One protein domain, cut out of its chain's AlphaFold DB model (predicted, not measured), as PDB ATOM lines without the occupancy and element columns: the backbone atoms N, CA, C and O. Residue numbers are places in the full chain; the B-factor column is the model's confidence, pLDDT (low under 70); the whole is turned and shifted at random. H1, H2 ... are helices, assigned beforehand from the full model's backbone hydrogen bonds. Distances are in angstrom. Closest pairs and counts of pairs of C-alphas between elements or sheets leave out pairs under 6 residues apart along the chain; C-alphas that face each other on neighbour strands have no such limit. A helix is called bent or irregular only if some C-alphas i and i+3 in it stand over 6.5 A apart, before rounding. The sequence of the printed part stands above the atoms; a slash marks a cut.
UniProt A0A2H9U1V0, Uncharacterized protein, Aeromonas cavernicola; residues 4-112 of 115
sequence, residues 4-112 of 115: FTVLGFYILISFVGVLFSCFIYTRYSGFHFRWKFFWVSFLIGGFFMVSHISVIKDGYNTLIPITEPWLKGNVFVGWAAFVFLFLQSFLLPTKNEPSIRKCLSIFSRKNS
ATOM      1  N   PHE A   4      13.503 -39.803  48.265       86.56
ATOM      2  CA  PHE A   4      12.834 -41.047  47.889       86.56
ATOM      3  C   PHE A   4      11.311 -40.978  48.028       86.56
ATOM      4  O   PHE A   4      10.593 -41.580  47.232       86.56
ATOM      5  N   THR A   5      10.790 -40.224  49.000       88.56
ATOM      6  CA  THR A   5       9.343 -40.012  49.142       88.56
ATOM      7  C   THR A   5       8.810 -39.194  47.965       88.56
ATOM      8  O   THR A   5       7.801 -39.568  47.369       88.56
ATOM      9  N   VAL A   6       9.495 -38.101  47.605       87.06
ATOM     10  CA  VAL A   6       9.116 -37.261  46.453       87.06
ATOM     11  C   VAL A   6       9.162 -38.080  45.164       87.06
ATOM     12  O   VAL A   6       8.210 -38.057  44.383       87.06
ATOM     13  N   LEU A   7      10.231 -38.858  44.980       88.38
ATOM     14  CA  LEU A   7      10.383 -39.771  43.854       88.38
ATOM     15  C   LEU A   7       9.229 -40.775  43.772       88.38
ATOM     16  O   LEU A   7       8.648 -40.943  42.703       88.38
ATOM     17  N   GLY A   8       8.860 -41.401  44.892       88.62
ATOM     18  CA  GLY A   8       7.753 -42.354  44.949       88.62
ATOM     19  C   GLY A   8       6.424 -41.743  44.499       88.62
ATOM     20  O   GLY A   8       5.744 -42.314  43.646       88.62
ATOM     21  N   PHE A   9       6.081 -40.552  45.001       88.50
ATOM     22  CA  PHE A   9       4.870 -39.843  44.572       88.50
ATOM     23  C   PHE A   9       4.910 -39.470  43.090       88.50
ATOM     24  O   PHE A   9       3.919 -39.652  42.380       88.50
ATOM     25  N   TYR A  10       6.055 -38.985  42.607       88.50
ATOM     26  CA  TYR A  10       6.218 -38.613  41.209       88.50
ATOM     27  C   TYR A  10       6.056 -39.815  40.271       88.50
ATOM     28  O   TYR A  10       5.333 -39.732  39.275       88.50
ATOM     29  N   ILE A  11       6.685 -40.946  40.607       91.19
ATOM     30  CA  ILE A  11       6.565 -42.202  39.859       91.19
ATOM     31  C   ILE A  11       5.110 -42.664  39.839       91.19
ATOM     32  O   ILE A  11       4.613 -43.013  38.774       91.19
ATOM     33  N   LEU A  12       4.409 -42.627  40.977       91.75
ATOM     34  CA  LEU A  12       3.014 -43.059  41.065       91.75
ATOM     35  C   LEU A  12       2.112 -42.250  40.118       91.75
ATOM     36  O   LEU A  12       1.358 -42.825  39.335       91.75
ATOM     37  N   ILE A  13       2.226 -40.920  40.151       88.81
ATOM     38  CA  ILE A  13       1.433 -40.019  39.301       88.81
ATOM     39  C   ILE A  13       1.771 -40.232  37.820       88.81
ATOM     40  O   ILE A  13       0.871 -40.362  36.987       88.81
ATOM     41  N   SER A  14       3.061 -40.317  37.492       88.06
ATOM     42  CA  SER A  14       3.523 -40.526  36.115       88.06
ATOM     43  C   SER A  14       3.067 -41.882  35.569       88.06
ATOM     44  O   SER A  14       2.622 -41.988  34.426       88.06
ATOM     45  N   PHE A  15       3.092 -42.918  36.408       88.62
ATOM     46  CA  PHE A  15       2.625 -44.255  36.062       88.62
ATOM     47  C   PHE A  15       1.122 -44.286  35.780       88.62
ATOM     48  O   PHE A  15       0.701 -44.886  34.793       88.62
ATOM     49  N   VAL A  16       0.312 -43.581  36.577       89.12
ATOM     50  CA  VAL A  16      -1.125 -43.414  36.301       89.12
ATOM     51  C   VAL A  16      -1.348 -42.733  34.947       89.12
ATOM     52  O   VAL A  16      -2.194 -43.186  34.173       89.12
ATOM     53  N   GLY A  17      -0.558 -41.706  34.617       85.12
ATOM     54  CA  GLY A  17      -0.594 -41.053  33.303       85.12
ATOM     55  C   GLY A  17      -0.309 -42.023  32.150       85.12
ATOM     56  O   GLY A  17      -1.061 -42.068  31.176       85.12
ATOM     57  N   VAL A  18       0.719 -42.866  32.286       85.19
ATOM     58  CA  VAL A  18       1.053 -43.906  31.297       85.19
ATOM     59  C   VAL A  18      -0.041 -44.964  31.177       85.19
ATOM     60  O   VAL A  18      -0.412 -45.322  30.059       85.19
ATOM     61  N   LEU A  19      -0.594 -45.453  32.292       87.00
ATOM     62  CA  LEU A  19      -1.698 -46.415  32.272       87.00
ATOM     63  C   LEU A  19      -2.929 -45.842  31.569       87.00
ATOM     64  O   LEU A  19      -3.557 -46.536  30.770       87.00
ATOM     65  N   PHE A  20      -3.243 -44.572  31.815       86.19
ATOM     66  CA  PHE A  20      -4.334 -43.880  31.142       86.19
ATOM     67  C   PHE A  20      -4.086 -43.750  29.631       86.19
ATOM     68  O   PHE A  20      -4.956 -44.107  28.830       86.19
ATOM     69  N   SER A  21      -2.884 -43.331  29.222       83.62
ATOM     70  CA  SER A  21      -2.487 -43.294  27.807       83.62
ATOM     71  C   SER A  21      -2.556 -44.684  27.161       83.62
ATOM     72  O   SER A  21      -3.073 -44.823  26.054       83.62
ATOM     73  N   CYS A  22      -2.121 -45.732  27.865       84.06
ATOM     74  CA  CYS A  22      -2.196 -47.120  27.409       84.06
ATOM     75  C   CYS A  22      -3.648 -47.606  27.270       84.06
ATOM     76  O   CYS A  22      -4.007 -48.233  26.271       84.06
ATOM     77  N   PHE A  23      -4.517 -47.281  28.225       84.94
ATOM     78  CA  PHE A  23      -5.940 -47.597  28.154       84.94
ATOM     79  C   PHE A  23      -6.597 -46.947  26.931       84.94
ATOM     80  O   PHE A  23      -7.304 -47.617  26.175       84.94
ATOM     81  N   ILE A  24      -6.315 -45.665  26.674       83.69
ATOM     82  CA  ILE A  24      -6.859 -44.992  25.494       83.69
ATOM     83  C   ILE A  24      -6.277 -45.583  24.207       83.69
ATOM     84  O   ILE A  24      -7.032 -45.916  23.289       83.69
ATOM     85  N   TYR A  25      -4.955 -45.769  24.147       82.38
ATOM     86  CA  TYR A  25      -4.275 -46.379  23.008       82.38
ATOM     87  C   TYR A  25      -4.868 -47.744  22.669       82.38
ATOM     88  O   TYR A  25      -5.212 -48.012  21.517       82.38
ATOM     89  N   THR A  26      -5.042 -48.607  23.667       80.81
ATOM     90  CA  THR A  26      -5.608 -49.933  23.450       80.81
ATOM     91  C   THR A  26      -7.058 -49.824  23.011       80.81
ATOM     92  O   THR A  26      -7.395 -50.426  21.995       80.81
ATOM     93  N   ARG A  27      -7.919 -49.069  23.705       81.88
ATOM     94  CA  ARG A  27      -9.371 -49.051  23.460       81.88
ATOM     95  C   ARG A  27      -9.779 -48.355  22.160       81.88
ATOM     96  O   ARG A  27     -10.747 -48.804  21.545       81.88
ATOM     97  N   TYR A  28      -9.051 -47.320  21.745       82.69
ATOM     98  CA  TYR A  28      -9.438 -46.418  20.653       82.69
ATOM     99  C   TYR A  28      -8.475 -46.416  19.453       82.69
ATOM    100  O   TYR A  28      -8.562 -45.526  18.612       82.69
ATOM    101  N   SER A  29      -7.575 -47.398  19.334       79.94
ATOM    102  CA  SER A  29      -6.775 -47.609  18.110       79.94
ATOM    103  C   SER A  29      -7.397 -48.656  17.174       79.94
ATOM    104  O   SER A  29      -8.263 -49.440  17.574       79.94
ATOM    105  N   GLY A  30      -6.941 -48.696  15.919       81.56
ATOM    106  CA  GLY A  30      -7.415 -49.645  14.905       81.56
ATOM    107  C   GLY A  30      -8.853 -49.365  14.455       81.56
ATOM    108  O   GLY A  30      -9.206 -48.231  14.145       81.56
ATOM    109  N   PHE A  31      -9.709 -50.394  14.456       73.81
ATOM    110  CA  PHE A  31     -11.096 -50.301  13.967       73.81
ATOM    111  C   PHE A  31     -11.975 -49.299  14.741       73.81
ATOM    112  O   PHE A  31     -12.944 -48.769  14.209       73.81
ATOM    113  N   HIS A  32     -11.623 -49.005  15.997       77.00
ATOM    114  CA  HIS A  32     -12.357 -48.065  16.855       77.00
ATOM    115  C   HIS A  32     -11.778 -46.643  16.821       77.00
ATOM    116  O   HIS A  32     -12.174 -45.791  17.622       77.00
ATOM    117  N   PHE A  33     -10.834 -46.378  15.916       84.12
ATOM    118  CA  PHE A  33     -10.183 -45.083  15.817       84.12
ATOM    119  C   PHE A  33     -11.171 -43.987  15.412       84.12
ATOM    120  O   PHE A  33     -11.817 -44.045  14.365       84.12
ATOM    121  N   ARG A  34     -11.248 -42.933  16.232       84.25
ATOM    122  CA  ARG A  34     -11.964 -41.694  15.901       84.25
ATOM    123  C   ARG A  34     -11.015 -40.518  16.059       84.25
ATOM    124  O   ARG A  34     -10.352 -40.387  17.086       84.25
ATOM    125  N   TRP A  35     -11.035 -39.610  15.085       83.25
ATOM    126  CA  TRP A  35     -10.165 -38.425  15.053       83.25
ATOM    127  C   TRP A  35     -10.268 -37.572  16.326       83.25
ATOM    128  O   TRP A  35      -9.267 -37.068  16.820       83.25
ATOM    129  N   LYS A  36     -11.466 -37.478  16.918       87.19
ATOM    130  CA  LYS A  36     -11.690 -36.755  18.180       87.19
ATOM    131  C   LYS A  36     -10.841 -37.307  19.336       87.19
ATOM    132  O   LYS A  36     -10.252 -36.525  20.070       87.19
ATOM    133  N   PHE A  37     -10.740 -38.632  19.477       83.69
ATOM    134  CA  PHE A  37      -9.954 -39.250  20.554       83.69
ATOM    135  C   PHE A  37      -8.451 -39.094  20.337       83.69
ATOM    136  O   PHE A  37      -7.727 -38.911  21.307       83.69
ATOM    137  N   PHE A  38      -7.996 -39.081  19.081       87.25
ATOM    138  CA  PHE A  38      -6.607 -38.761  18.761       87.25
ATOM    139  C   PHE A  38      -6.216 -37.374  19.277       87.25
ATOM    140  O   PHE A  38      -5.236 -37.260  20.004       87.25
ATOM    141  N   TRP A  39      -7.005 -36.336  18.973       88.00
ATOM    142  CA  TRP A  39      -6.707 -34.977  19.440       88.00
ATOM    143  C   TRP A  39      -6.755 -34.844  20.956       88.00
ATOM    144  O   TRP A  39      -5.891 -34.192  21.531       88.00
ATOM    145  N   VAL A  40      -7.717 -35.493  21.615       88.44
ATOM    146  CA  VAL A  40      -7.782 -35.505  23.083       88.44
ATOM    147  C   VAL A  40      -6.529 -36.159  23.671       88.44
ATOM    148  O   VAL A  40      -5.890 -35.571  24.539       88.44
ATOM    149  N   SER A  41      -6.119 -37.328  23.169       85.81
ATOM    150  CA  SER A  41      -4.873 -37.977  23.599       85.81
ATOM    151  C   SER A  41      -3.634 -37.151  23.290       85.81
ATOM    152  O   SER A  41      -2.714 -37.133  24.097       85.81
ATOM    153  N   PHE A  42      -3.607 -36.468  22.147       88.00
ATOM    154  CA  PHE A  42      -2.500 -35.609  21.749       88.00
ATOM    155  C   PHE A  42      -2.358 -34.407  22.687       88.00
ATOM    156  O   PHE A  42      -1.259 -34.128  23.154       88.00
ATOM    157  N   LEU A  43      -3.464 -33.738  23.029       90.88
ATOM    158  CA  LEU A  43      -3.462 -32.616  23.971       90.88
ATOM    159  C   LEU A  43      -3.052 -33.056  25.379       90.88
ATOM    160  O   LEU A  43      -2.205 -32.415  25.998       90.88
ATOM    161  N   ILE A  44      -3.606 -34.169  25.869       88.69
ATOM    162  CA  ILE A  44      -3.245 -34.723  27.181       88.69
ATOM    163  C   ILE A  44      -1.771 -35.149  27.192       88.69
ATOM    164  O   ILE A  44      -1.034 -34.787  28.103       88.69
ATOM    165  N   GLY A  45      -1.316 -35.866  26.162       87.00
ATOM    166  CA  GLY A  45       0.079 -36.278  26.018       87.00
ATOM    167  C   GLY A  45       1.032 -35.085  25.951       87.00
ATOM    168  O   GLY A  45       2.049 -35.085  26.633       87.00
ATOM    169  N   GLY A  46       0.669 -34.034  25.212       88.81
ATOM    170  CA  GLY A  46       1.420 -32.780  25.160       88.81
ATOM    171  C   GLY A  46       1.517 -32.094  26.524       88.81
ATOM    172  O   GLY A  46       2.592 -31.641  26.906       88.81
ATOM    173  N   PHE A  47       0.434 -32.078  27.304       89.75
ATOM    174  CA  PHE A  47       0.431 -31.526  28.662       89.75
ATOM    175  C   PHE A  47       1.397 -32.271  29.602       89.75
ATOM    176  O   PHE A  47       2.195 -31.647  30.308       89.75
ATOM    177  N   PHE A  48       1.376 -33.607  29.578       88.56
ATOM    178  CA  PHE A  48       2.340 -34.416  30.330       88.56
ATOM    179  C   PHE A  48       3.770 -34.231  29.815       88.56
ATOM    180  O   PHE A  48       4.698 -34.126  30.611       88.56
ATOM    181  N   MET A  49       3.955 -34.116  28.499       90.12
ATOM    182  CA  MET A  49       5.264 -33.883  27.893       90.12
ATOM    183  C   MET A  49       5.878 -32.566  28.375       90.12
ATOM    184  O   MET A  49       7.027 -32.558  28.808       90.12
ATOM    185  N   VAL A  50       5.107 -31.473  28.379       92.00
ATOM    186  CA  VAL A  50       5.548 -30.178  28.923       92.00
ATOM    187  C   VAL A  50       5.903 -30.303  30.407       92.00
ATOM    188  O   VAL A  50       6.962 -29.828  30.809       92.00
ATOM    189  N   SER A  51       5.077 -31.000  31.197       89.75
ATOM    190  CA  SER A  51       5.353 -31.252  32.621       89.75
ATOM    191  C   SER A  51       6.669 -32.008  32.841       89.75
ATOM    192  O   SER A  51       7.461 -31.643  33.703       89.75
ATOM    193  N   HIS A  52       6.921 -33.076  32.082       91.44
ATOM    194  CA  HIS A  52       8.152 -33.856  32.211       91.44
ATOM    195  C   HIS A  52       9.374 -33.057  31.748       91.44
ATOM    196  O   HIS A  52      10.394 -33.065  32.431       91.44
ATOM    197  N   ILE A  53       9.271 -32.328  30.632       92.62
ATOM    198  CA  ILE A  53      10.366 -31.495  30.119       92.62
ATOM    199  C   ILE A  53      10.740 -30.402  31.116       92.62
ATOM    200  O   ILE A  53      11.931 -30.203  31.347       92.62
ATOM    201  N   SER A  54       9.769 -29.720  31.731       91.19
ATOM    202  CA  SER A  54      10.078 -28.681  32.717       91.19
ATOM    203  C   SER A  54      10.786 -29.272  33.940       91.19
ATOM    204  O   SER A  54      11.761 -28.712  34.427       91.19
ATOM    205  N   VAL A  55      10.366 -30.459  34.395       90.19
ATOM    206  CA  VAL A  55      11.025 -31.156  35.510       90.19
ATOM    207  C   VAL A  55      12.461 -31.544  35.152       90.19
ATOM    208  O   VAL A  55      13.349 -31.388  35.982       90.19
ATOM    209  N   ILE A  56      12.708 -32.003  33.924       89.25
ATOM    210  CA  ILE A  56      14.053 -32.374  33.456       89.25
ATOM    211  C   ILE A  56      14.951 -31.140  33.308       89.25
ATOM    212  O   ILE A  56      16.112 -31.176  33.708       89.25
ATOM    213  N   LYS A  57      14.436 -30.065  32.702       88.88
ATOM    214  CA  LYS A  57      15.224 -28.885  32.328       88.88
ATOM    215  C   LYS A  57      15.418 -27.921  33.493       88.88
ATOM    216  O   LYS A  57      16.529 -27.461  33.732       88.88
ATOM    217  N   ASP A  58      14.330 -27.609  34.183       87.31
ATOM    218  CA  ASP A  58      14.277 -26.542  35.179       87.31
ATOM    219  C   ASP A  58      14.277 -27.106  36.611       87.31
ATOM    220  O   ASP A  58      14.449 -26.365  37.579       87.31
ATOM    221  N   GLY A  59      14.112 -28.425  36.768       84.38
ATOM    222  CA  GLY A  59      14.069 -29.095  38.067       84.38
ATOM    223  C   GLY A  59      12.725 -28.964  38.784       84.38
ATOM    224  O   GLY A  59      12.626 -29.343  39.944       84.38
ATOM    225  N   TYR A  60      11.684 -28.428  38.141       86.25
ATOM    226  CA  TYR A  60      10.342 -28.320  38.721       86.25
ATOM    227  C   TYR A  60       9.240 -28.378  37.658       86.25
ATOM    228  O   TYR A  60       9.483 -28.256  36.457       86.25
ATOM    229  N   ASN A  61       7.996 -28.592  38.091       87.50
ATOM    230  CA  ASN A  61       6.853 -28.596  37.185       87.50
ATOM    231  C   ASN A  61       6.286 -27.176  37.019       87.50
ATOM    232  O   ASN A  61       5.654 -26.655  37.937       87.50
ATOM    233  N   THR A  62       6.459 -26.563  35.845       85.31
ATOM    234  CA  THR A  62       5.952 -25.207  35.558       85.31
ATOM    235  C   THR A  62       4.427 -25.122  35.560       85.31
ATOM    236  O   THR A  62       3.873 -24.052  35.792       85.31
ATOM    237  N   LEU A  63       3.731 -26.237  35.320       85.00
ATOM    238  CA  LEU A  63       2.268 -26.293  35.343       85.00
ATOM    239  C   LEU A  63       1.717 -26.359  36.770       85.00
ATOM    240  O   LEU A  63       0.557 -26.025  36.996       85.00
ATOM    241  N   ILE A  64       2.538 -26.786  37.734       85.44
ATOM    242  CA  ILE A  64       2.156 -26.914  39.141       85.44
ATOM    243  C   ILE A  64       3.284 -26.333  40.014       85.44
ATOM    244  O   ILE A  64       4.037 -27.089  40.638       85.44
ATOM    245  N   PRO A  65       3.404 -24.991  40.097       84.50
ATOM    246  CA  PRO A  65       4.528 -24.320  40.763       84.50
ATOM    247  C   PRO A  65       4.679 -24.688  42.242       84.50
ATOM    248  O   PRO A  65       5.781 -24.696  42.775       84.50
ATOM    249  N   ILE A  66       3.583 -25.076  42.904       85.81
ATOM    250  CA  ILE A  66       3.593 -25.512  44.310       85.81
ATOM    251  C   ILE A  66       4.482 -26.745  44.559       85.81
ATOM    252  O   ILE A  66       4.870 -27.003  45.693       85.81
ATOM    253  N   THR A  67       4.842 -27.488  43.507       84.81
ATOM    254  CA  THR A  67       5.757 -28.637  43.597       84.81
ATOM    255  C   THR A  67       7.238 -28.262  43.510       84.81
ATOM    256  O   THR A  67       8.082 -29.112  43.786       84.81
ATOM    257  N   GLU A  68       7.585 -27.008  43.184       87.38
ATOM    258  CA  GLU A  68       8.975 -26.530  43.103       87.38
ATOM    259  C   GLU A  68       9.832 -26.900  44.326       87.38
ATOM    260  O   GLU A  68      10.875 -27.524  44.119       87.38
ATOM    261  N   PRO A  69       9.429 -26.619  45.583       86.88
ATOM    262  CA  PRO A  69      10.265 -26.922  46.747       86.88
ATOM    263  C   PRO A  69      10.507 -28.421  46.964       86.88
ATOM    264  O   PRO A  69      11.369 -28.787  47.758       86.88
ATOM    265  N   TRP A  70       9.744 -29.295  46.301       83.75
ATOM    266  CA  TRP A  70       9.910 -30.745  46.396       83.75
ATOM    267  C   TRP A  70      10.754 -31.308  45.255       83.75
ATOM    268  O   TRP A  70      11.468 -32.287  45.449       83.75
ATOM    269  N   LEU A  71      10.657 -30.712  44.069       85.38
ATOM    270  CA  LEU A  71      11.290 -31.219  42.852       85.38
ATOM    271  C   LEU A  71      12.692 -30.642  42.636       85.38
ATOM    272  O   LEU A  71      13.575 -31.337  42.128       85.38
ATOM    273  N   LYS A  72      12.905 -29.386  43.036       86.69
ATOM    274  CA  LYS A  72      14.129 -28.642  42.740       86.69
ATOM    275  C   LYS A  72      15.341 -29.307  43.388       86.69
ATOM    276  O   LYS A  72      15.410 -29.447  44.603       86.69
ATOM    277  N   GLY A  73      16.307 -29.701  42.559       82.25
ATOM    278  CA  GLY A  73      17.534 -30.379  42.995       82.25
ATOM    279  C   GLY A  73      17.418 -31.902  43.143       82.25
ATOM    280  O   GLY A  73      18.432 -32.553  43.385       82.25
ATOM    281  N   ASN A  74      16.235 -32.497  42.944       86.75
ATOM    282  CA  ASN A  74      16.062 -33.947  43.022       86.75
ATOM    283  C   ASN A  74      16.396 -34.626  41.679       86.75
ATOM    284  O   ASN A  74      15.554 -34.778  40.792       86.75
ATOM    285  N   VAL A  75      17.649 -35.070  41.547       88.12
ATOM    286  CA  VAL A  75      18.178 -35.704  40.324       88.12
ATOM    287  C   VAL A  75      17.420 -36.987  39.960       88.12
ATOM    288  O   VAL A  75      17.195 -37.259  38.780       88.12
ATOM    289  N   PHE A  76      16.981 -37.769  40.952       89.31
ATOM    290  CA  PHE A  76      16.243 -39.013  40.704       89.31
ATOM    291  C   PHE A  76      14.890 -38.757  40.042       89.31
ATOM    292  O   PHE A  76      14.479 -39.510  39.159       89.31
ATOM    293  N   VAL A  77      14.211 -37.678  40.435       90.62
ATOM    294  CA  VAL A  77      12.933 -37.293  39.828       90.62
ATOM    295  C   VAL A  77      13.124 -36.869  38.371       90.62
ATOM    296  O   VAL A  77      12.316 -37.252  37.528       90.62
ATOM    297  N   GLY A  78      14.219 -36.175  38.045       89.19
ATOM    298  CA  GLY A  78      14.576 -35.853  36.658       89.19
ATOM    299  C   GLY A  78      14.763 -37.101  35.784       89.19
ATOM    300  O   GLY A  78      14.207 -37.183  34.687       89.19
ATOM    301  N   TRP A  79      15.466 -38.121  36.288       91.25
ATOM    302  CA  TRP A  79      15.612 -39.400  35.578       91.25
ATOM    303  C   TRP A  79      14.286 -40.141  35.414       91.25
ATOM    304  O   TRP A  79      13.999 -40.655  34.331       91.25
ATOM    305  N   ALA A  80      13.449 -40.167  36.454       90.06
ATOM    306  CA  ALA A  80      12.113 -40.745  36.355       90.06
ATOM    307  C   ALA A  80      11.280 -40.021  35.287       90.06
ATOM    308  O   ALA A  80      10.690 -40.671  34.423       90.06
ATOM    309  N   ALA A  81      11.289 -38.685  35.286       90.31
ATOM    310  CA  ALA A  81      10.608 -37.870  34.286       90.31
ATOM    311  C   ALA A  81      11.054 -38.213  32.860       90.31
ATOM    312  O   ALA A  81      10.212 -38.346  31.976       90.31
ATOM    313  N   PHE A  82      12.355 -38.430  32.639       89.69
ATOM    314  CA  PHE A  82      12.886 -38.833  31.337       89.69
ATOM    315  C   PHE A  82      12.358 -40.201  30.876       89.69
ATOM    316  O   PHE A  82      11.912 -40.342  29.736       89.69
ATOM    317  N   VAL A  83      12.349 -41.203  31.762       89.75
ATOM    318  CA  VAL A  83      11.826 -42.547  31.448       89.75
ATOM    319  C   VAL A  83      10.337 -42.492  31.100       89.75
ATOM    320  O   VAL A  83       9.904 -43.091  30.113       89.75
ATOM    321  N   PHE A  84       9.549 -41.750  31.879       89.31
ATOM    322  CA  PHE A  84       8.111 -41.615  31.648       89.31
ATOM    323  C   PHE A  84       7.789 -40.812  30.387       89.31
ATOM    324  O   PHE A  84       6.922 -41.230  29.620       89.31
ATOM    325  N   LEU A  85       8.536 -39.741  30.108       87.69
ATOM    326  CA  LEU A  85       8.450 -39.001  28.850       87.69
ATOM    327  C   LEU A  85       8.657 -39.932  27.650       87.69
ATOM    328  O   LEU A  85       7.853 -39.933  26.715       87.69
ATOM    329  N   PHE A  86       9.709 -40.754  27.694       86.50
ATOM    330  CA  PHE A  86      10.001 -41.703  26.626       86.50
ATOM    331  C   PHE A  86       8.847 -42.691  26.438       86.50
ATOM    332  O   PHE A  86       8.324 -42.812  25.333       86.50
ATOM    333  N   LEU A  87       8.374 -43.330  27.513       85.88
ATOM    334  CA  LEU A  87       7.249 -44.271  27.463       85.88
ATOM    335  C   LEU A  87       5.970 -43.642  26.898       85.88
ATOM    336  O   LEU A  87       5.290 -44.252  26.073       85.88
ATOM    337  N   GLN A  88       5.639 -42.424  27.322       82.81
ATOM    338  CA  GLN A  88       4.384 -41.777  26.951       82.81
ATOM    339  C   GLN A  88       4.390 -41.283  25.498       82.81
ATOM    340  O   GLN A  88       3.335 -41.254  24.865       82.81
ATOM    341  N   SER A  89       5.570 -40.993  24.935       80.56
ATOM    342  CA  SER A  89       5.719 -40.563  23.538       80.56
ATOM    343  C   SER A  89       5.243 -41.610  22.515       80.56
ATOM    344  O   SER A  89       4.774 -41.252  21.435       80.56
ATOM    345  N   PHE A  90       5.275 -42.901  22.872       81.75
ATOM    346  CA  PHE A  90       4.824 -44.003  22.013       81.75
ATOM    347  C   PHE A  90       3.340 -44.376  22.182       81.75
ATOM    348  O   PHE A  90       2.835 -45.225  21.447       81.75
ATOM    349  N   LEU A  91       2.617 -43.764  23.126       80.44
ATOM    350  CA  LEU A  91       1.249 -44.155  23.499       80.44
ATOM    351  C   LEU A  91       0.173 -43.243  22.890       80.44
ATOM    352  O   LEU A  91      -0.742 -42.786  23.579       80.44
ATOM    353  N   LEU A  92       0.255 -42.989  21.582       81.81
ATOM    354  CA  LEU A  92      -0.745 -42.212  20.842       81.81
ATOM    355  C   LEU A  92      -1.666 -43.120  20.019       81.81
ATOM    356  O   LEU A  92      -1.166 -44.016  19.337       81.81
ATOM    357  N   PRO A  93      -3.001 -42.908  20.030       80.00
ATOM    358  CA  PRO A  93      -3.921 -43.710  19.233       80.00
ATOM    359  C   PRO A  93      -3.570 -43.645  17.750       80.00
ATOM    360  O   PRO A  93      -3.391 -42.561  17.200       80.00
ATOM    361  N   THR A  94      -3.522 -44.792  17.077       82.50
ATOM    362  CA  THR A  94      -3.237 -44.833  15.635       82.50
ATOM    363  C   THR A  94      -4.333 -45.567  14.869       82.50
ATOM    364  O   THR A  94      -5.069 -46.384  15.427       82.50
ATOM    365  N   LYS A  95      -4.448 -45.266  13.567       78.94
ATOM    366  CA  LYS A  95      -5.341 -45.992  12.646       78.94
ATOM    367  C   LYS A  95      -4.910 -47.446  12.447       78.94
ATOM    368  O   LYS A  95      -5.738 -48.290  12.122       78.94
ATOM    369  N   ASN A  96      -3.628 -47.733  12.651       76.50
ATOM    370  CA  ASN A  96      -3.102 -49.084  12.591       76.50
ATOM    371  C   ASN A  96      -3.536 -49.853  13.843       76.50
ATOM    372  O   ASN A  96      -3.643 -49.289  14.933       76.50
ATOM    373  N   GLU A  97      -3.803 -51.151  13.696       66.12
ATOM    374  CA  GLU A  97      -4.088 -51.979  14.863       66.12
ATOM    375  C   GLU A  97      -2.904 -51.948  15.837       66.12
ATOM    376  O   GLU A  97      -1.759 -52.145  15.414       66.12
ATOM    377  N   PRO A  98      -3.159 -51.730  17.137       64.31
ATOM    378  CA  PRO A  98      -2.094 -51.649  18.123       64.31
ATOM    379  C   PRO A  98      -1.326 -52.977  18.174       64.31
ATOM    380  O   PRO A  98      -1.923 -54.036  18.396       64.31
ATOM    381  N   SER A  99       0.001 -52.939  17.988       62.50
ATOM    382  CA  SER A  99       0.838 -54.154  17.934       62.50
ATOM    383  C   SER A  99       0.759 -54.963  19.233       62.50
ATOM    384  O   SER A  99       0.769 -56.191  19.200       62.50
ATOM    385  N   ILE A 100       0.563 -54.282  20.367       60.62
ATOM    386  CA  ILE A 100       0.353 -54.888  21.687       60.62
ATOM    387  C   ILE A 100      -0.923 -55.738  21.701       60.62
ATOM    388  O   ILE A 100      -0.925 -56.841  22.237       60.62
ATOM    389  N   ARG A 101      -2.002 -55.272  21.058       55.06
ATOM    390  CA  ARG A 101      -3.251 -56.036  20.951       55.06
ATOM    391  C   ARG A 101      -3.087 -57.221  20.002       55.06
ATOM    392  O   ARG A 101      -3.611 -58.283  20.308       55.06
ATOM    393  N   LYS A 102      -2.311 -57.083  18.916       52.34
ATOM    394  CA  LYS A 102      -1.911 -58.234  18.086       52.34
ATOM    395  C   LYS A 102      -1.135 -59.261  18.909       52.34
ATOM    396  O   LYS A 102      -1.514 -60.425  18.896       52.34
ATOM    397  N   CYS A 103      -0.149 -58.838  19.699       47.28
ATOM    398  CA  CYS A 103       0.629 -59.722  20.571       47.28
ATOM    399  C   CYS A 103      -0.261 -60.435  21.609       47.28
ATOM    400  O   CYS A 103      -0.260 -61.661  21.682       47.28
ATOM    401  N   LEU A 104      -1.122 -59.699  22.319       52.59
ATOM    402  CA  LEU A 104      -2.081 -60.268  23.276       52.59
ATOM    403  C   LEU A 104      -3.123 -61.180  22.607       52.59
ATOM    404  O   LEU A 104      -3.487 -62.205  23.173       52.59
ATOM    405  N   SER A 105      -3.574 -60.864  21.390       53.75
ATOM    406  CA  SER A 105      -4.502 -61.716  20.631       53.75
ATOM    407  C   SER A 105      -3.843 -62.995  20.105       53.75
ATOM    408  O   SER A 105      -4.502 -64.027  20.024       53.75
ATOM    409  N   ILE A 106      -2.540 -62.957  19.798       53.47
ATOM    410  CA  ILE A 106      -1.747 -64.134  19.422       53.47
ATOM    411  C   ILE A 106      -1.544 -65.036  20.647       53.47
ATOM    412  O   ILE A 106      -1.722 -66.248  20.543       53.47
ATOM    413  N   PHE A 107      -1.248 -64.457  21.816       49.28
ATOM    414  CA  PHE A 107      -1.171 -65.203  23.078       49.28
ATOM    415  C   PHE A 107      -2.525 -65.796  23.488       49.28
ATOM    416  O   PHE A 107      -2.591 -66.955  23.883       49.28
ATOM    417  N   SER A 108      -3.616 -65.044  23.322       50.59
ATOM    418  CA  SER A 108      -4.969 -65.535  23.591       50.59
ATOM    419  C   SER A 108      -5.385 -66.650  22.627       50.59
ATOM    420  O   SER A 108      -5.958 -67.635  23.079       50.59
ATOM    421  N   ARG A 109      -5.041 -66.562  21.331       50.91
ATOM    422  CA  ARG A 109      -5.300 -67.648  20.369       50.91
ATOM    423  C   ARG A 109      -4.477 -68.898  20.654       50.91
ATOM    424  O   ARG A 109      -4.996 -69.990  20.465       50.91
ATOM    425  N   LYS A 110      -3.234 -68.777  21.133       48.25
ATOM    426  CA  LYS A 110      -2.411 -69.952  21.476       48.25
ATOM    427  C   LYS A 110      -2.994 -70.799  22.616       48.25
ATOM    428  O   LYS A 110      -2.763 -72.000  22.615       48.25
ATOM    429  N   ASN A 111      -3.789 -70.220  23.520       47.22
ATOM    430  CA  ASN A 111      -4.467 -70.972  24.586       47.22
ATOM    431  C   ASN A 111      -5.793 -71.626  24.162       47.22
ATOM    432  O   ASN A 111      -6.315 -72.446  24.906       47.22
ATOM    433  N   SER A 112      -6.344 -71.301  22.989       48.88
ATOM    434  CA  SER A 112      -7.605 -71.894  22.510       48.88
ATOM    435  C   SER A 112      -7.420 -73.174  21.687       48.88
ATOM    436  O   SER A 112      -8.409 -73.809  21.352       48.88
TER     437      SER A 112
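What this domain is: This is residues 4 to 112 of the 115 residues of an uncharacterized protein of Aeromonas cavernicola (UniProt A0A2H9U1V0). H1, H2 and H4 form an up-and-down bundle, each running against the one before; H3 sits by one end, and residues 102 to 112, mostly H5, stick out at the other. The printed part has 109 residues with five named helices, H1 to H5 in order along the chain, which hold 83 of them, and no named strand; the class is all helix. The whole is loose, radius of gyration of the C-alphas 16.4 A, spanning 52 by 32 by 16 A.

How they stand to each other: Start at H1, residues 4 to 28; its residues 17 to 28 alone touch H2, residues 35 to 58, as a hairpin, closest C-alphas Tyr 28 and Phe 37, 7.2 A. H4, residues 75 to 89, touches H1, closest C-alphas Leu 7 and Val 77, 5.4 A, the same way at a shallow tilt of 1 degree. H4 touches H2, with H2's residues 45 to 56 alone, closest C-alphas Ile 56 and Gly 78, 4.8 A. Irregular H3, residues 65 to 71, C-alphas 66 and 69 7.2 A apart, has 1 of 3 O i to N i+4 and 3 of 4 O i to N i+3 pairs within hydrogen-bond range; in H1, H2, H4 and H5, residues 99 to 110, every O i to N i+4 pair is.

Where its parts are: Find C-alpha 4 at (12.834, -41.047, 47.889); H1 runs 35.6 A, H2 33.8 A; H5 ends at C-alpha 110, (-2.411, -69.952, 21.476).

The domain as a whole: The printed part has no cut; residues 97 to 112 are under pLDDT 70.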